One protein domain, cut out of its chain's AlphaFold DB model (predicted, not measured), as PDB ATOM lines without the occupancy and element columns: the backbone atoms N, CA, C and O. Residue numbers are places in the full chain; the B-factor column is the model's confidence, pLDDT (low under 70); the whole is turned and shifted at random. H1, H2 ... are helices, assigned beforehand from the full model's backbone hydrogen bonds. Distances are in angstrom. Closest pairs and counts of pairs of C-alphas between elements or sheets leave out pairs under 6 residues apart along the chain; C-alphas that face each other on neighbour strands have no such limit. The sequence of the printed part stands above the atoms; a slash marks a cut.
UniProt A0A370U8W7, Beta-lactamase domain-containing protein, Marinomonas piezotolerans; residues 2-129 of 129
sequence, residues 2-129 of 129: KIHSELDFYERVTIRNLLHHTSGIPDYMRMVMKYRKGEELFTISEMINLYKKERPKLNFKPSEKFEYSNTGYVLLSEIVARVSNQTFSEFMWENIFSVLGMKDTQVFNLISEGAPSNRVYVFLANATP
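AT A GLANCE: This is residues 2 to 129 of the 129 residues of the protein "Beta-lactamase domain-containing protein" of Marinomonas piezotolerans (UniProt A0A370U8W7). There is little regular structure: five helices among loops, with the longest, H4, in the middle and H5 across its last end, and a tail, residues 98 to 129, with no named element. The 128 printed residues hold H1 to H5 in order, all helix, with 49 residues in them and no named strand. The whole is only just compact, close to loose, radius of gyration of the C-alphas 16.5 A, spans 44 by 43 by 24 A.

IN THESE COORDINATES: H1 is residues 15 to 19, from C-alpha 15 at (-11.960, -23.941, -9.729); H2 28 to 35; H3 44 to 54, 15.3 A; H4 70 to 84, 21.5 A; H5 88 to 97, 12.1 A, to C-alpha 97 at (-22.492, -11.104, -25.872).

HOW THE PARTS SIT: H4 touches H1 with residues 72 to 76 alone, closest C-alphas Leu 18 and Gly 72, 4.4 A. H2 only just touches H4, with 3 pairs of C-alphas within 8 A, closest Tyr 28 and Thr 71, 5.6 A. H3 is close to H4 but not clearly touching, closest C-alphas Ile 44 and Val 74, 7.2 A. H5 touches H4 about perpendicular at 81 degrees, closest C-alphas Ala 81 and Phe 88, 5.0 A. Every O i to N i+4 pair is within hydrogen-bond range in H1 to H4, 5 of 6 in H5.

THE WHOLE: The printed part has no cut; H3 to H4 is a long link. Of 26 residues under pLDDT 70, residues 119 to 129 are among them.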
ATOM      1  N   LYS A   2      -8.796 -30.643 -12.402       58.44
ATOM      2  CA  LYS A   2      -7.514 -29.947 -12.216       58.44
ATOM      3  C   LYS A   2      -7.591 -28.577 -12.894       58.44
ATOM      4  O   LYS A   2      -8.250 -28.452 -13.919       58.44
ATOM      5  N   ILE A   3      -6.968 -27.569 -12.292       62.12
ATOM      6  CA  ILE A   3      -7.034 -26.172 -12.751       62.12
ATOM      7  C   ILE A   3      -6.299 -25.988 -14.070       62.12
ATOM      8  O   ILE A   3      -6.779 -25.293 -14.951       62.12
ATOM      9  N   HIS A   4      -5.131 -26.608 -14.202       65.69
ATOM     10  CA  HIS A   4      -4.299 -26.488 -15.384       65.69
ATOM     11  C   HIS A   4      -3.212 -27.555 -15.304       65.69
ATOM     12  O   HIS A   4      -2.461 -27.552 -14.332       65.69
ATOM     13  N   SER A   5      -3.093 -28.436 -16.303       69.25
ATOM     14  CA  SER A   5      -2.114 -29.540 -16.277       69.25
ATOM     15  C   SER A   5      -0.680 -29.056 -16.044       69.25
ATOM     16  O   SER A   5       0.120 -29.726 -15.399       69.25
ATOM     17  N   GLU A   6      -0.353 -27.854 -16.523       75.00
ATOM     18  CA  GLU A   6       0.979 -27.278 -16.342       75.00
ATOM     19  C   GLU A   6       1.219 -26.643 -14.962       75.00
ATOM     20  O   GLU A   6       2.363 -26.348 -14.623       75.00
ATOM     21  N   LEU A   7       0.168 -26.445 -14.159       79.12
ATOM     22  CA  LEU A   7       0.238 -25.908 -12.795       79.12
ATOM     23  C   LEU A   7      -0.211 -26.941 -11.750       79.12
ATOM     24  O   LEU A   7      -0.603 -26.588 -10.638       79.12
ATOM     25  N   ASP A   8      -0.117 -28.229 -12.091       80.56
ATOM     26  CA  ASP A   8      -0.533 -29.349 -11.240       80.56
ATOM     27  C   ASP A   8       0.217 -29.423  -9.896       80.56
ATOM     28  O   ASP A   8      -0.243 -30.092  -8.975       80.56
ATOM     29  N   PHE A   9       1.331 -28.695  -9.748       83.88
ATOM     30  CA  PHE A   9       2.061 -28.557  -8.485       83.88
ATOM     31  C   PHE A   9       1.308 -27.740  -7.419       83.88
ATOM     32  O   PHE A   9       1.671 -27.794  -6.244       83.88
ATOM     33  N   TYR A  10       0.246 -27.013  -7.782       88.94
ATOM     34  CA  TYR A  10      -0.705 -26.444  -6.824       88.94
ATOM     35  C   TYR A  10      -1.769 -27.464  -6.431       88.94
ATOM     36  O   TYR A  10      -2.971 -27.296  -6.669       88.94
ATOM     37  N   GLU A  11      -1.304 -28.545  -5.810       77.56
ATOM     38  CA  GLU A  11      -2.168 -29.609  -5.328       77.56
ATOM     39  C   GLU A  11      -3.254 -29.032  -4.403       77.56
ATOM     40  O   GLU A  11      -2.982 -28.211  -3.527       77.56
ATOM     41  N   ARG A  12      -4.499 -29.492  -4.586       87.31
ATOM     42  CA  ARG A  12      -5.710 -29.107  -3.827       87.31
ATOM     43  C   ARG A  12      -6.352 -27.762  -4.165       87.31
ATOM     44  O   ARG A  12      -7.460 -27.530  -3.684       87.31
ATOM     45  N   VAL A  13      -5.747 -26.899  -4.983       93.88
ATOM     46  CA  VAL A  13      -6.479 -25.717  -5.467       93.88
ATOM     47  C   VAL A  13      -7.593 -26.190  -6.414       93.88
ATOM     48  O   VAL A  13      -7.381 -27.054  -7.265       93.88
ATOM     49  N   THR A  14      -8.799 -25.636  -6.273       93.69
ATOM     50  CA  THR A  14      -9.961 -25.960  -7.121       93.69
ATOM     51  C   THR A  14     -10.435 -24.760  -7.944       93.69
ATOM     52  O   THR A  14     -10.158 -23.615  -7.594       93.69
ATOM     53  N   ILE A  15     -11.247 -25.002  -8.984       93.94
ATOM     54  CA  ILE A  15     -11.960 -23.941  -9.729       93.94
ATOM     55  C   ILE A  15     -12.774 -23.051  -8.778       93.94
ATOM     56  O   ILE A  15     -12.774 -21.829  -8.914       93.94
ATOM     57  N   ARG A  16     -13.407 -23.649  -7.758       95.56
ATOM     58  CA  ARG A  16     -14.129 -22.902  -6.720       95.56
ATOM     59  C   ARG A  16     -13.195 -21.938  -5.990       95.56
ATOM     60  O   ARG A  16     -13.592 -20.806  -5.751       95.56
ATOM     61  N   ASN A  17     -11.968 -22.344  -5.675       96.88
ATOM     62  CA  ASN A  17     -11.021 -21.445  -5.020       96.88
ATOM     63  C   ASN A  17     -10.609 -20.265  -5.903       96.88
ATOM     64  O   ASN A  17     -10.455 -19.164  -5.380       96.88
ATOM     65  N   LEU A  18     -10.450 -20.480  -7.212       95.94
ATOM     66  CA  LEU A  18     -10.143 -19.400  -8.154       95.94
ATOM     67  C   LEU A  18     -11.283 -18.378  -8.209       95.94
ATOM     68  O   LEU A  18     -11.034 -17.189  -8.041       95.94
ATOM     69  N   LEU A  19     -12.524 -18.857  -8.362       97.12
ATOM     70  CA  LEU A  19     -13.724 -18.016  -8.432       97.12
ATOM     71  C   LEU A  19     -13.963 -17.200  -7.156       97.12
ATOM     72  O   LEU A  19     -14.460 -16.087  -7.227       97.12
ATOM     73  N   HIS A  20     -13.625 -17.754  -5.990       97.38
ATOM     74  CA  HIS A  20     -13.893 -17.114  -4.696       97.38
ATOM     75  C   HIS A  20     -12.661 -16.422  -4.097       97.38
ATOM     76  O   HIS A  20     -12.694 -16.076  -2.922       97.38
ATOM     77  N   HIS A  21     -11.566 -16.261  -4.852       97.56
ATOM     78  CA  HIS A  21     -10.318 -15.651  -4.369       97.56
ATOM     79  C   HIS A  21      -9.775 -16.284  -3.067       97.56
ATOM     80  O   HIS A  21      -9.344 -15.608  -2.135       97.56
ATOM     81  N   THR A  22      -9.809 -17.615  -2.991       97.31
ATOM     82  CA  THR A  22      -9.352 -18.404  -1.827       97.31
ATOM     83  C   THR A  22      -8.291 -19.434  -2.218       97.31
ATOM     84  O   THR A  22      -8.126 -20.456  -1.556       97.31
ATOM     85  N   SER A  23      -7.591 -19.223  -3.337       96.50
ATOM     86  CA  SER A  23      -6.620 -20.186  -3.876       96.50
ATOM     87  C   SER A  23      -5.273 -20.172  -3.161       96.50
ATOM     88  O   SER A  23      -4.603 -21.201  -3.127       96.50
ATOM     89  N   GLY A  24      -4.863 -19.018  -2.630       95.12
ATOM     90  CA  GLY A  24      -3.506 -18.800  -2.130       95.12
ATOM     91  C   GLY A  24      -2.450 -18.668  -3.229       95.12
ATOM     92  O   GLY A  24      -1.272 -18.540  -2.907       95.12
ATOM     93  N   ILE A  25      -2.829 -18.702  -4.514       94.62
ATOM     94  CA  ILE A  25      -1.881 -18.556  -5.626       94.62
ATOM     95  C   ILE A  25      -1.368 -17.108  -5.650       94.62
ATOM     96  O   ILE A  25      -2.191 -16.187  -5.668       94.62
ATOM     97  N   PRO A  26      -0.039 -16.886  -5.687       93.19
ATOM     98  CA  PRO A  26       0.529 -15.545  -5.788       93.19
ATOM     99  C   PRO A  26      -0.046 -14.756  -6.967       93.19
ATOM    100  O   PRO A  26      -0.326 -15.322  -8.026       93.19
ATOM    101  N   ASP A  27      -0.224 -13.446  -6.797       91.06
ATOM    102  CA  ASP A  27      -0.756 -12.588  -7.856       91.06
ATOM    103  C   ASP A  27       0.296 -12.320  -8.950       91.06
ATOM    104  O   ASP A  27       1.418 -11.890  -8.656       91.06
ATOM    105  N   TYR A  28      -0.064 -12.569 -10.211       87.31
ATOM    106  CA  TYR A  28       0.868 -12.518 -11.332       87.31
ATOM    107  C   TYR A  28       1.345 -11.095 -11.603       87.31
ATOM    108  O   TYR A  28       2.467 -10.935 -12.072       87.31
ATOM    109  N   MET A  29       0.578 -10.057 -11.241       83.25
ATOM    110  CA  MET A  29       1.011  -8.668 -11.421       83.25
ATOM    111  C   MET A  29       2.270  -8.376 -10.606       83.25
ATOM    112  O   MET A  29       3.152  -7.657 -11.068       83.25
ATOM    113  N   ARG A  30       2.417  -8.993  -9.424       82.12
ATOM    114  CA  ARG A  30       3.653  -8.886  -8.628       82.12
ATOM    115  C   ARG A  30       4.838  -9.539  -9.328       82.12
ATOM    116  O   ARG A  30       5.952  -9.030  -9.248       82.12
ATOM    117  N   MET A  31       4.605 -10.649 -10.022       78.31
ATOM    118  CA  MET A  31       5.640 -11.312 -10.812       78.31
ATOM    119  C   MET A  31       5.983 -10.491 -12.057       78.31
ATOM    120  O   MET A  31       7.158 -10.264 -12.319       78.31
ATOM    121  N   VAL A  32       4.992  -9.948 -12.760       77.56
ATOM    122  CA  VAL A  32       5.209  -9.035 -13.889       77.56
ATOM    123  C   VAL A  32       6.050  -7.841 -13.457       77.56
ATOM    124  O   VAL A  32       7.081  -7.590 -14.063       77.56
ATOM    125  N   MET A  33       5.704  -7.159 -12.364       79.19
ATOM    126  CA  MET A  33       6.499  -6.027 -11.869       79.19
ATOM    127  C   MET A  33       7.946  -6.404 -11.515       79.19
ATOM    128  O   MET A  33       8.835  -5.565 -11.611       79.19
ATOM    129  N   LYS A  34       8.193  -7.654 -11.107       79.44
ATOM    130  CA  LYS A  34       9.530  -8.138 -10.743       79.44
ATOM    131  C   LYS A  34      10.362  -8.587 -11.949       79.44
ATOM    132  O   LYS A  34      11.579  -8.422 -11.931       79.44
ATOM    133  N   TYR A  35       9.733  -9.211 -12.945       73.62
ATOM    134  CA  TYR A  35      10.430  -9.907 -14.033       73.62
ATOM    135  C   TYR A  35      10.297  -9.219 -15.402       73.62
ATOM    136  O   TYR A  35      11.101  -9.509 -16.287       73.62
ATOM    137  N   ARG A  36       9.331  -8.311 -15.592       72.00
ATOM    138  CA  ARG A  36       9.157  -7.554 -16.840       72.00
ATOM    139  C   ARG A  36      10.267  -6.516 -16.989       72.00
ATOM    140  O   ARG A  36      10.598  -5.808 -16.040       72.00
ATOM    141  N   LYS A  37      10.807  -6.399 -18.201       66.06
ATOM    142  CA  LYS A  37      11.726  -5.325 -18.586       66.06
ATOM    143  C   LYS A  37      10.977  -4.340 -19.484       66.06
ATOM    144  O   LYS A  37      10.491  -4.717 -20.541       66.06
ATOM    145  N   GLY A  38      10.878  -3.081 -19.061       67.19
ATOM    146  CA  GLY A  38      10.257  -2.020 -19.862       67.19
ATOM    147  C   GLY A  38       8.772  -2.257 -20.172       67.19
ATOM    148  O   GLY A  38       8.012  -2.724 -19.325       67.19
ATOM    149  N   GLU A  39       8.363  -1.910 -21.392       66.00
ATOM    150  CA  GLU A  39       6.961  -1.892 -21.836       66.00
ATOM    151  C   GLU A  39       6.511  -3.179 -22.555       66.00
ATOM    152  O   GLU A  39       5.424  -3.225 -23.128       66.00
ATOM    153  N   GLU A  40       7.287  -4.264 -22.489       68.44
ATOM    154  CA  GLU A  40       6.990  -5.522 -23.196       68.44
ATOM    155  C   GLU A  40       5.623  -6.103 -22.819       68.44
ATOM    156  O   GLU A  40       5.264  -6.139 -21.646       68.44
ATOM    157  N   LEU A  41       4.831  -6.555 -23.787       69.25
ATOM    158  CA  LEU A  41       3.556  -7.209 -23.491       69.25
ATOM    159  C   LEU A  41       3.789  -8.474 -22.657       69.25
ATOM    160  O   LEU A  41       4.738  -9.202 -22.909       69.25
ATOM    161  N   PHE A  42       2.923  -8.724 -21.673       75.69
ATOM    162  CA  PHE A  42       2.982  -9.936 -20.856       75.69
ATOM    163  C   PHE A  42       1.722 -10.767 -21.079       75.69
ATOM    164  O   PHE A  42       0.632 -10.431 -20.610       75.69
ATOM    165  N   THR A  43       1.875 -11.830 -21.850       83.38
ATOM    166  CA  THR A  43       0.814 -12.749 -22.254       83.38
ATOM    167  C   THR A  43       0.486 -13.760 -21.153       83.38
ATOM    168  O   THR A  43       1.278 -14.028 -20.245       83.38
ATOM    169  N   ILE A  44      -0.693 -14.383 -21.254       85.12
ATOM    170  CA  ILE A  44      -1.104 -15.480 -20.361       85.12
ATOM    171  C   ILE A  44      -0.108 -16.647 -20.454       85.12
ATOM    172  O   ILE A  44       0.275 -17.217 -19.434       85.12
ATOM    173  N   SER A  45       0.381 -16.956 -21.656       85.06
ATOM    174  CA  SER A  45       1.383 -18.003 -21.878       85.06
ATOM    175  C   SER A  45       2.709 -17.705 -21.173       85.06
ATOM    176  O   SER A  45       3.304 -18.599 -20.570       85.06
ATOM    177  N   GLU A  46       3.176 -16.455 -21.195       87.00
ATOM    178  CA  GLU A  46       4.384 -16.039 -20.467       87.00
ATOM    179  C   GLU A  46       4.191 -16.112 -18.954       87.00
ATOM    180  O   GLU A  46       5.082 -16.590 -18.249       87.00
ATOM    181  N   MET A  47       3.010 -15.730 -18.460       88.00
ATOM    182  CA  MET A  47       2.633 -15.917 -17.060       88.00
ATOM    183  C   MET A  47       2.735 -17.392 -16.660       88.00
ATOM    184  O   MET A  47       3.452 -17.726 -15.717       88.00
ATOM    185  N   ILE A  48       2.091 -18.291 -17.404       89.06
ATOM    186  CA  ILE A  48       2.091 -19.725 -17.092       89.06
ATOM    187  C   ILE A  48       3.517 -20.291 -17.138       89.06
ATOM    188  O   ILE A  48       3.926 -21.010 -16.223       89.06
ATOM    189  N   ASN A  49       4.312 -19.922 -18.146       89.19
ATOM    190  CA  ASN A  49       5.714 -20.334 -18.250       89.19
ATOM    191  C   ASN A  49       6.562 -19.842 -17.073       89.19
ATOM    192  O   ASN A  49       7.381 -20.598 -16.543       89.19
ATOM    193  N   LEU A  50       6.336 -18.611 -16.615       87.50
ATOM    194  CA  LEU A  50       7.010 -18.074 -15.442       87.50
ATOM    195  C   LEU A  50       6.631 -18.849 -14.170       87.50
ATOM    196  O   LEU A  50       7.511 -19.190 -13.383       87.50
ATOM    197  N   TYR A  51       5.359 -19.207 -13.987       90.19
ATOM    198  CA  TYR A  51       4.919 -20.016 -12.843       90.19
ATOM    199  C   TYR A  51       5.485 -21.438 -12.890       90.19
ATOM    200  O   TYR A  51       5.913 -21.956 -11.860       90.19
ATOM    201  N   LYS A  52       5.553 -22.057 -14.076       89.75
ATOM    202  CA  LYS A  52       6.193 -23.370 -14.272       89.75
ATOM    203  C   LYS A  52       7.671 -23.347 -13.892       89.75
ATOM    204  O   LYS A  52       8.155 -24.311 -13.297       89.75
ATOM    205  N   LYS A  53       8.369 -22.263 -14.247       89.81
ATOM    206  CA  LYS A  53       9.796 -22.062 -13.978       89.81
ATOM    207  C   LYS A  53      10.069 -21.776 -12.503       89.81
ATOM    208  O   LYS A  53      10.874 -22.465 -11.890       89.81
ATOM    209  N   GLU A  54       9.409 -20.767 -11.941       89.62
ATOM    210  CA  GLU A  54       9.707 -20.266 -10.594       89.62
ATOM    211  C   GLU A  54       9.024 -21.092  -9.494       89.62
ATOM    212  O   GLU A  54       9.461 -21.056  -8.345       89.62
ATOM    213  N   ARG A  55       7.951 -21.826  -9.833       90.69
ATOM    214  CA  ARG A  55       7.132 -22.641  -8.916       90.69
ATOM    215  C   ARG A  55       6.861 -21.938  -7.579       90.69
ATOM    216  O   ARG A  55       7.202 -22.475  -6.517       90.69
ATOM    217  N   PRO A  56       6.291 -20.721  -7.594       91.00
ATOM    218  CA  PRO A  56       6.182 -19.941  -6.376       91.00
ATOM    219  C   PRO A  56       5.224 -20.633  -5.400       91.00
ATOM    220  O   PRO A  56       4.178 -21.153  -5.793       91.00
ATOM    221  N   LYS A  57       5.584 -20.662  -4.114       93.25
ATOM    222  CA  LYS A  57       4.750 -21.270  -3.067       93.25
ATOM    223  C   LYS A  57       3.415 -20.532  -2.951       93.25
ATOM    224  O   LYS A  57       3.345 -19.335  -3.217       93.25
ATOM    225  N   LEU A  58       2.379 -21.240  -2.506       94.38
ATOM    226  CA  LEU A  58       1.128 -20.592  -2.117       94.38
ATOM    227  C   LEU A  58       1.386 -19.618  -0.956       94.38
ATOM    228  O   LEU A  58       2.124 -19.944  -0.026       94.38
ATOM    229  N   ASN A  59       0.741 -18.452  -0.994       94.75
ATOM    230  CA  ASN A  59       0.764 -17.465   0.086       94.75
ATOM    231  C   ASN A  59       0.088 -18.002   1.362       94.75
ATOM    232  O   ASN A  59       0.427 -17.586   2.467       94.75
ATOM    233  N   PHE A  60      -0.892 -18.894   1.201       95.81
ATOM    234  CA  PHE A  60      -1.671 -19.546   2.259       95.81
ATOM    235  C   PHE A  60      -2.350 -20.803   1.696       95.81
ATOM    236  O   PHE A  60      -2.359 -21.017   0.483       95.81
ATOM    237  N   LYS A  61      -2.906 -21.669   2.550       95.88
ATOM    238  CA  LYS A  61      -3.549 -22.907   2.083       95.88
ATOM    239  C   LYS A  61      -4.864 -22.603   1.352       95.88
ATOM    240  O   LYS A  61      -5.573 -21.673   1.731       95.88
ATOM    241  N   PRO A  62      -5.261 -23.407   0.351       95.94
ATOM    242  CA  PRO A  62      -6.542 -23.207  -0.321       95.94
ATOM    243  C   PRO A  62      -7.701 -23.236   0.683       95.94
ATOM    244  O   PRO A  62      -7.715 -24.072   1.588       95.94
ATOM    245  N   SER A  63      -8.662 -22.327   0.521       96.88
ATOM    246  CA  SER A  63      -9.813 -22.125   1.418       96.88
ATOM    247  C   SER A  63      -9.490 -21.599   2.825       96.88
ATOM    248  O   SER A  63     -10.410 -21.467   3.625       96.88
ATOM    249  N   GLU A  64      -8.232 -21.285   3.151       97.31
ATOM    250  CA  GLU A  64      -7.859 -20.787   4.486       97.31
ATOM    251  C   GLU A  64      -8.376 -19.365   4.742       97.31
ATOM    252  O   GLU A  64      -8.858 -19.063   5.829       97.31
ATOM    253  N   LYS A  65      -8.287 -18.491   3.734       97.12
ATOM    254  CA  LYS A  65      -8.760 -17.104   3.796       97.12
ATOM    255  C   LYS A  65      -9.054 -16.553   2.403       97.12
ATOM    256  O   LYS A  65      -8.712 -17.170   1.393       97.12
ATOM    257  N   PHE A  66      -9.666 -15.375   2.372       97.94
ATOM    258  CA  PHE A  66      -9.869 -14.580   1.166       97.94
ATOM    259  C   PHE A  66      -8.661 -13.667   0.909       97.94
ATOM    260  O   PHE A  66      -8.229 -12.939   1.804       97.94
ATOM    261  N   GLU A  67      -8.142 -13.678  -0.317       96.75
ATOM    262  CA  GLU A  67      -7.167 -12.709  -0.826       96.75
ATOM    263  C   GLU A  67      -7.431 -12.501  -2.319       96.75
ATOM    264  O   GLU A  67      -7.296 -13.434  -3.113       96.75
ATOM    265  N   TYR A  68      -7.824 -11.280  -2.694       95.94
ATOM    266  CA  TYR A  68      -8.122 -10.934  -4.083       95.94
ATOM    267  C   TYR A  68      -6.940 -11.284  -4.999       95.94
ATOM    268  O   TYR A  68      -5.790 -10.964  -4.700       95.94
ATOM    269  N   SER A  69      -7.233 -11.943  -6.120       94.00
ATOM    270  CA  SER A  69      -6.218 -12.482  -7.030       94.00
ATOM    271  C   SER A  69      -6.696 -12.390  -8.472       94.00
ATOM    272  O   SER A  69      -7.661 -13.064  -8.849       94.00
ATOM    273  N   ASN A  70      -5.989 -11.601  -9.283       93.50
ATOM    274  CA  ASN A  70      -6.222 -11.538 -10.726       93.50
ATOM    275  C   ASN A  70      -5.777 -12.838 -11.401       93.50
ATOM    276  O   ASN A  70      -6.415 -13.293 -12.348       93.50
ATOM    277  N   THR A  71      -4.728 -13.487 -10.874       93.50
ATOM    278  CA  THR A  71      -4.255 -14.793 -11.364       93.50
ATOM    279  C   THR A  71      -5.381 -15.816 -11.395       93.50
ATOM    280  O   THR A  71      -5.478 -16.584 -12.347       93.50
ATOM    281  N   GLY A  72      -6.262 -15.810 -10.386       94.69
ATOM    282  CA  GLY A  72      -7.415 -16.707 -10.345       94.69
ATOM    283  C   GLY A  72      -8.296 -16.592 -11.590       94.69
ATOM    284  O   GLY A  72      -8.611 -17.604 -12.210       94.69
ATOM    285  N   TYR A  73      -8.628 -15.366 -11.996       94.62
ATOM    286  CA  TYR A  73      -9.480 -15.109 -13.159       94.62
ATOM    287  C   TYR A  73      -8.769 -15.337 -14.493       94.62
ATOM    288  O   TYR A  73      -9.385 -15.868 -15.413       94.62
ATOM    289  N   VAL A  74      -7.470 -15.042 -14.584       92.38
ATOM    290  CA  VAL A  74      -6.670 -15.384 -15.773       92.38
ATOM    291  C   VAL A  74      -6.641 -16.901 -15.999       92.38
ATOM    292  O   VAL A  74      -6.836 -17.378 -17.118       92.38
ATOM    293  N   LEU A  75      -6.462 -17.684 -14.931       93.25
ATOM    294  CA  LEU A  75      -6.516 -19.144 -15.024       93.25
ATOM    295  C   LEU A  75      -7.922 -19.645 -15.378       93.25
ATOM    296  O   LEU A  75      -8.047 -20.607 -16.127       93.25
ATOM    297  N   LEU A  76      -8.980 -18.993 -14.890       94.75
ATOM    298  CA  LEU A  76     -10.354 -19.331 -15.275       94.75
ATOM    299  C   LEU A  76     -10.621 -19.071 -16.763       94.75
ATOM    300  O   LEU A  76     -11.216 -19.932 -17.407       94.75
ATOM    301  N   SER A  77     -10.155 -17.949 -17.327       93.88
ATOM    302  CA  SER A  77     -10.292 -17.698 -18.770       93.88
ATOM    303  C   SER A  77      -9.544 -18.735 -19.612       93.88
ATOM    304  O   SER A  77     -10.059 -19.177 -20.635       93.88
ATOM    305  N   GLU A  78      -8.373 -19.183 -19.146       92.19
ATOM    306  CA  GLU A  78      -7.599 -20.242 -19.803       92.19
ATOM    307  C   GLU A  78      -8.310 -21.604 -19.724       92.19
ATOM    308  O   GLU A  78      -8.338 -22.353 -20.699       92.19
ATOM    309  N   ILE A  79      -8.941 -21.929 -18.587       92.81
ATOM    310  CA  ILE A  79      -9.759 -23.145 -18.449       92.81
ATOM    311  C   ILE A  79     -10.918 -23.128 -19.444       92.81
ATOM    312  O   ILE A  79     -11.152 -24.139 -20.104       92.81
ATOM    313  N   VAL A  80     -11.636 -22.004 -19.546       94.88
ATOM    314  CA  VAL A  80     -12.744 -21.854 -20.496       94.88
ATOM    315  C   VAL A  80     -12.247 -22.114 -21.911       94.88
ATOM    316  O   VAL A  80     -12.780 -23.006 -22.562       94.88
ATOM    317  N   ALA A  81     -11.181 -21.428 -22.332       92.75
ATOM    318  CA  ALA A  81     -10.620 -21.568 -23.672       92.75
ATOM    319  C   ALA A  81     -10.220 -23.019 -24.007       92.75
ATOM    320  O   ALA A  81     -10.519 -23.541 -25.081       92.75
ATOM    321  N   ARG A  82      -9.587 -23.718 -23.058       91.56
ATOM    322  CA  ARG A  82      -9.169 -25.117 -23.241       91.56
ATOM    323  C   ARG A  82     -10.333 -26.086 -23.347       91.56
ATOM    324  O   ARG A  82     -10.285 -27.007 -24.154       91.56
ATOM    325  N   VAL A  83     -11.340 -25.927 -22.492       94.44
ATOM    326  CA  VAL A  83     -12.475 -26.856 -22.433       94.44
ATOM    327  C   VAL A  83     -13.427 -26.633 -23.606       94.44
ATOM    328  O   VAL A  83     -14.001 -27.603 -24.094       94.44
ATOM    329  N   SER A  84     -13.577 -25.391 -24.079       95.69
ATOM    330  CA  SER A  84     -14.386 -25.075 -25.261       95.69
ATOM    331  C   SER A  84     -13.658 -25.305 -26.586       95.69
ATOM    332  O   SER A  84     -14.318 -25.405 -27.615       95.69
ATOM    333  N   ASN A  85     -12.322 -25.393 -26.574       95.31
ATOM    334  CA  ASN A  85     -11.488 -25.385 -27.779       95.31
ATOM    335  C   ASN A  85     -11.711 -24.124 -28.643       95.31
ATOM    336  O   ASN A  85     -11.712 -24.184 -29.871       95.31
ATOM    337  N   GLN A  86     -11.915 -22.987 -27.978       94.88
ATOM    338  CA  GLN A  86     -12.090 -21.657 -28.565       94.88
ATOM    339  C   GLN A  86     -11.196 -20.667 -27.821       94.88
ATOM    340  O   GLN A  86     -10.820 -20.896 -26.671       94.88
ATOM    341  N   THR A  87     -10.890 -19.518 -28.415       92.62
ATOM    342  CA  THR A  87     -10.352 -18.408 -27.623       92.62
ATOM    343  C   THR A  87     -11.394 -17.947 -26.598       92.62
ATOM    344  O   THR A  87     -12.604 -18.064 -26.804       92.62
ATOM    345  N   PHE A  88     -10.945 -17.366 -25.480       93.81
ATOM    346  CA  PHE A  88     -11.877 -16.811 -24.493       93.81
ATOM    347  C   PHE A  88     -12.775 -15.714 -25.097       93.81
ATOM    348  O   PHE A  88     -13.932 -15.588 -24.710       93.81
ATOM    349  N   SER A  89     -12.266 -14.953 -26.074       93.69
ATOM    350  CA  SER A  89     -13.038 -13.923 -26.782       93.69
ATOM    351  C   SER A  89     -14.188 -14.521 -27.597       93.69
ATOM    352  O   SER A  89     -15.330 -14.091 -27.441       93.69
ATOM    353  N   GLU A  90     -13.907 -15.551 -28.404       95.25
ATOM    354  CA  GLU A  90     -14.923 -16.269 -29.189       95.25
ATOM    355  C   GLU A  90     -15.985 -16.884 -28.275       95.25
ATOM    356  O   GLU A  90     -17.177 -16.663 -28.483       95.25
ATOM    357  N   PHE A  91     -15.561 -17.550 -27.196       97.56
ATOM    358  CA  PHE A  91     -16.488 -18.148 -26.239       97.56
ATOM    359  C   PHE A  91     -17.432 -17.106 -25.625       97.56
ATOM    360  O   PHE A  91     -18.643 -17.323 -25.557       97.56
ATOM    361  N   MET A  92     -16.898 -15.960 -25.187       97.38
ATOM    362  CA  MET A  92     -17.699 -14.872 -24.619       97.38
ATOM    363  C   MET A  92     -18.670 -14.279 -25.647       97.38
ATOM    364  O   MET A  92     -19.817 -13.979 -25.305       97.38
ATOM    365  N   TRP A  93     -18.242 -14.137 -26.905       95.88
ATOM    366  CA  TRP A  93     -19.103 -13.653 -27.980       95.88
ATOM    367  C   TRP A  93     -20.272 -14.604 -28.248       95.88
ATOM    368  O   TRP A  93     -21.428 -14.178 -28.238       95.88
ATOM    369  N   GLU A  94     -19.991 -15.891 -28.434       97.88
ATOM    370  CA  GLU A  94     -20.996 -16.904 -28.765       97.88
ATOM    371  C   GLU A  94     -21.982 -17.161 -27.622       97.88
ATOM    372  O   GLU A  94     -23.175 -17.321 -27.862       97.88
ATOM    373  N   ASN A  95     -21.505 -17.178 -26.374       98.00
ATOM    374  CA  ASN A  95     -22.307 -17.661 -25.247       98.00
ATOM    375  C   ASN A  95     -22.937 -16.545 -24.406       98.00
ATOM    376  O   ASN A  95     -23.861 -16.814 -23.641       98.00
ATOM    377  N   ILE A  96     -22.437 -15.306 -24.500       97.88
ATOM    378  CA  ILE A  96     -22.900 -14.194 -23.655       97.88
ATOM    379  C   ILE A  96     -23.250 -12.975 -24.503       97.88
ATOM    380  O   ILE A  96     -24.401 -12.541 -24.493       97.88
ATOM    381  N   PHE A  97     -22.288 -12.408 -25.238       97.88
ATOM    382  CA  PHE A  97     -22.492 -11.104 -25.872       97.88
ATOM    383  C   PHE A  97     -23.541 -11.157 -26.982       97.88
ATOM    384  O   PHE A  97     -24.456 -10.337 -26.992       97.88
ATOM    385  N   SER A  98     -23.471 -12.146 -27.878       97.56
ATOM    386  CA  SER A  98     -24.453 -12.296 -28.957       97.56
ATOM    387  C   SER A  98     -25.845 -12.669 -28.431       97.56
ATOM    388  O   SER A  98     -26.834 -12.089 -28.879       97.56
ATOM    389  N   VAL A  99     -25.922 -13.549 -27.426       98.19
ATOM    390  CA  VAL A  99     -27.174 -13.991 -26.783       98.19
ATOM    391  C   VAL A  99     -27.917 -12.824 -26.127       98.19
ATOM    392  O   VAL A  99     -29.142 -12.750 -26.200       98.19
ATOM    393  N   LEU A 100     -27.181 -11.894 -25.515       98.38
ATOM    394  CA  LEU A 100     -27.737 -10.714 -24.849       98.38
ATOM    395  C   LEU A 100     -27.805  -9.471 -25.755       98.38
ATOM    396  O   LEU A 100     -28.233  -8.411 -25.304       98.38
ATOM    397  N   GLY A 101     -27.384  -9.572 -27.020       97.38
ATOM    398  CA  GLY A 101     -27.375  -8.447 -27.962       97.38
ATOM    399  C   GLY A 101     -26.357  -7.343 -27.637       97.38
ATOM    400  O   GLY A 101     -26.546  -6.199 -28.052       97.38
ATOM    401  N   MET A 102     -25.281  -7.659 -26.913       97.12
ATOM    402  CA  MET A 102     -24.222  -6.728 -26.498       97.12
ATOM    403  C   MET A 102     -23.250  -6.431 -27.651       97.12
ATOM    404  O   MET A 102     -22.141  -6.956 -27.704       97.12
ATOM    405  N   LYS A 103     -23.670  -5.588 -28.597       93.19
ATOM    406  CA  LYS A 103     -22.894  -5.266 -29.812       93.19
ATOM    407  C   LYS A 103     -21.674  -4.374 -29.562       93.19
ATOM    408  O   LYS A 103     -20.732  -4.412 -30.341       93.19
ATOM    409  N   ASP A 104     -21.683  -3.623 -28.465       91.81
ATOM    410  CA  ASP A 104     -20.629  -2.671 -28.094       91.81
ATOM    411  C   ASP A 104     -19.754  -3.211 -26.948       91.81
ATOM    412  O   ASP A 104     -19.336  -2.483 -26.050       91.81
ATOM    413  N   THR A 105     -19.528  -4.527 -26.904       91.25
ATOM    414  CA  THR A 105     -18.722  -5.191 -25.869       91.25
ATOM    415  C   THR A 105     -17.801  -6.232 -26.494       91.25
ATOM    416  O   THR A 105     -18.236  -7.050 -27.296       91.25
ATOM    417  N   GLN A 106     -16.527  -6.223 -26.095       89.00
ATOM    418  CA  GLN A 106     -15.526  -7.183 -26.559       89.00
ATOM    419  C   GLN A 106     -14.549  -7.560 -25.442       89.00
ATOM    420  O   GLN A 106     -14.264  -6.752 -24.554       89.00
ATOM    421  N   VAL A 107     -13.989  -8.769 -25.515       90.12
ATOM    422  CA  VAL A 107     -12.798  -9.121 -24.730       90.12
ATOM    423  C   VAL A 107     -11.596  -8.465 -25.401       90.12
ATOM    424  O   VAL A 107     -11.261  -8.786 -26.538       90.12
ATOM    425  N   PHE A 108     -10.949  -7.539 -24.698       83.69
ATOM    426  CA  PHE A 108      -9.853  -6.741 -25.240       83.69
ATOM    427  C   PHE A 108      -8.509  -7.102 -24.607       83.69
ATOM    428  O   PHE A 108      -8.397  -7.244 -23.388       83.69
ATOM    429  N   ASN A 109      -7.468  -7.173 -25.430       76.44
ATOM    430  CA  ASN A 109      -6.077  -7.125 -25.004       76.44
ATOM    431  C   ASN A 109      -5.257  -6.265 -25.988       76.44
ATOM    432  O   ASN A 109      -5.745  -5.847 -27.034       76.44
ATOM    433  N   LEU A 110      -3.997  -5.982 -25.653       69.62
ATOM    434  CA  LEU A 110      -3.150  -5.071 -26.436       69.62
ATOM    435  C   LEU A 110      -2.769  -5.595 -27.835       69.62
ATOM    436  O   LEU A 110      -2.236  -4.820 -28.625       69.62
ATOM    437  N   ILE A 111      -3.054  -6.865 -28.143       70.19
ATOM    438  CA  ILE A 111      -2.854  -7.472 -29.468       70.19
ATOM    439  C   ILE A 111      -4.174  -7.726 -30.215       70.19
ATOM    440  O   ILE A 111      -4.145  -8.257 -31.320       70.19
ATOM    441  N   SER A 112      -5.326  -7.367 -29.638       70.44
ATOM    442  CA  SER A 112      -6.630  -7.527 -30.285       70.44
ATOM    443  C   SER A 112      -6.741  -6.639 -31.526       70.44
ATOM    444  O   SER A 112      -6.498  -5.429 -31.465       70.44
ATOM    445  N   GLU A 113      -7.174  -7.226 -32.642       66.75
ATOM    446  CA  GLU A 113      -7.589  -6.471 -33.825       66.75
ATOM    447  C   GLU A 113      -8.794  -5.575 -33.492       66.75
ATOM    448  O   GLU A 113      -9.625  -5.916 -32.651       66.75
ATOM    449  N   GLY A 114      -8.883  -4.397 -34.118       66.94
ATOM    450  CA  GLY A 114      -9.973  -3.450 -33.846       66.94
ATOM    451  C   GLY A 114      -9.829  -2.664 -32.537       66.94
ATOM    452  O   GLY A 114     -10.813  -2.125 -32.028       66.94
ATOM    453  N   ALA A 115      -8.615  -2.569 -31.980       63.84
ATOM    454  CA  ALA A 115      -8.342  -1.708 -30.834       63.84
ATOM    455  C   ALA A 115      -8.819  -0.265 -31.108       63.84
ATOM    456  O   ALA A 115      -8.402   0.323 -32.111       63.84
ATOM    457  N   PRO A 116      -9.642   0.344 -30.227       67.06
ATOM    458  CA  PRO A 116     -10.096   1.715 -30.417       67.06
ATOM    459  C   PRO A 116      -8.903   2.658 -30.585       67.06
ATOM    460  O   PRO A 116      -7.935   2.593 -29.813       67.06
ATOM    461  N   SER A 117      -8.975   3.535 -31.587       67.00
ATOM    462  CA  SER A 117      -7.955   4.557 -31.857       67.00
ATOM    463  C   SER A 117      -7.791   5.518 -30.676       67.00
ATOM    464  O   SER A 117      -6.671   5.888 -30.337       67.00
ATOM    465  N   ASN A 118      -8.893   5.834 -29.989       70.12
ATOM    466  CA  ASN A 118      -8.923   6.652 -28.782       70.12
ATOM    467  C   ASN A 118      -9.144   5.761 -27.558       70.12
ATOM    468  O   ASN A 118     -10.281   5.472 -27.186       70.12
ATOM    469  N   ARG A 119      -8.055   5.319 -26.926       67.50
ATOM    470  CA  ARG A 119      -8.104   4.523 -25.693       67.50
ATOM    471  C   ARG A 119      -7.198   5.110 -24.624       67.50
ATOM    472  O   ARG A 119      -6.136   5.648 -24.925       67.50
ATOM    473  N   VAL A 120      -7.612   4.969 -23.367       62.25
ATOM    474  CA  VAL A 120      -6.746   5.269 -22.225       62.25
ATOM    475  C   VAL A 120      -5.703   4.160 -22.132       62.25
ATOM    476  O   VAL A 120      -6.046   2.990 -21.959       62.25
ATOM    477  N   TYR A 121      -4.429   4.519 -22.260       61.38
ATOM    478  CA  TYR A 121      -3.328   3.600 -21.995       61.38
ATOM    479  C   TYR A 121      -3.237   3.389 -20.484       61.38
ATOM    480  O   TYR A 121      -2.816   4.271 -19.738       61.38
ATOM    481  N   VAL A 122      -3.680   2.226 -20.012       50.44
ATOM    482  CA  VAL A 122      -3.542   1.854 -18.602       50.44
ATOM    483  C   VAL A 122      -2.073   1.482 -18.359       50.44
ATOM    484  O   VAL A 122      -1.612   0.439 -18.807       50.44
ATOM    485  N   PHE A 123      -1.356   2.382 -17.676       46.09
ATOM    486  CA  PHE A 123       0.062   2.316 -17.284       46.09
ATOM    487  C   PHE A 123       1.086   2.204 -18.429       46.09
ATOM    488  O   PHE A 123       1.729   1.170 -18.607       46.09
ATOM    489  N   LEU A 124       1.349   3.325 -19.110       43.75
ATOM    490  CA  LEU A 124       2.720   3.641 -19.527       43.75
ATOM    491  C   LEU A 124       3.385   4.345 -18.342       43.75
ATOM    492  O   LEU A 124       3.111   5.513 -18.057       43.75
ATOM    493  N   ALA A 125       4.193   3.612 -17.577       41.78
ATOM    494  CA  ALA A 125       5.074   4.236 -16.603       41.78
ATOM    495  C   ALA A 125       6.135   5.012 -17.397       41.78
ATOM    496  O   ALA A 125       7.093   4.407 -17.865       41.78
ATOM    497  N   ASN A 126       5.911   6.326 -17.534       42.84
ATOM    498  CA  ASN A 126       6.770   7.365 -18.130       42.84
ATOM    499  C   ASN A 126       6.299   7.962 -19.467       42.84
ATOM    500  O   ASN A 126       7.081   8.087 -20.405       42.84
ATOM    501  N   ALA A 127       5.073   8.482 -19.517       35.91
ATOM    502  CA  ALA A 127       4.836   9.668 -20.339       35.91
ATOM    503  C   ALA A 127       5.163  10.913 -19.495       35.91
ATOM    504  O   ALA A 127       4.296  11.468 -18.822       35.91
ATOM    505  N   THR A 128       6.439  11.307 -19.451       34.81
ATOM    506  CA  THR A 128       6.783  12.698 -19.116       34.81
ATOM    507  C   THR A 128       6.240  13.624 -20.213       34.81
ATOM    508  O   THR A 128       6.255  13.207 -21.374       34.81
ATOM    509  N   PRO A 129       5.732  14.818 -19.850       44.81
ATOM    510  CA  PRO A 129       5.119  15.768 -20.782       44.81
ATOM    511  C   PRO A 129       6.082  16.281 -21.855       44.81
ATOM    512  O   PRO A 129       7.308  16.307 -21.593       44.81
TER     513      PRO A 129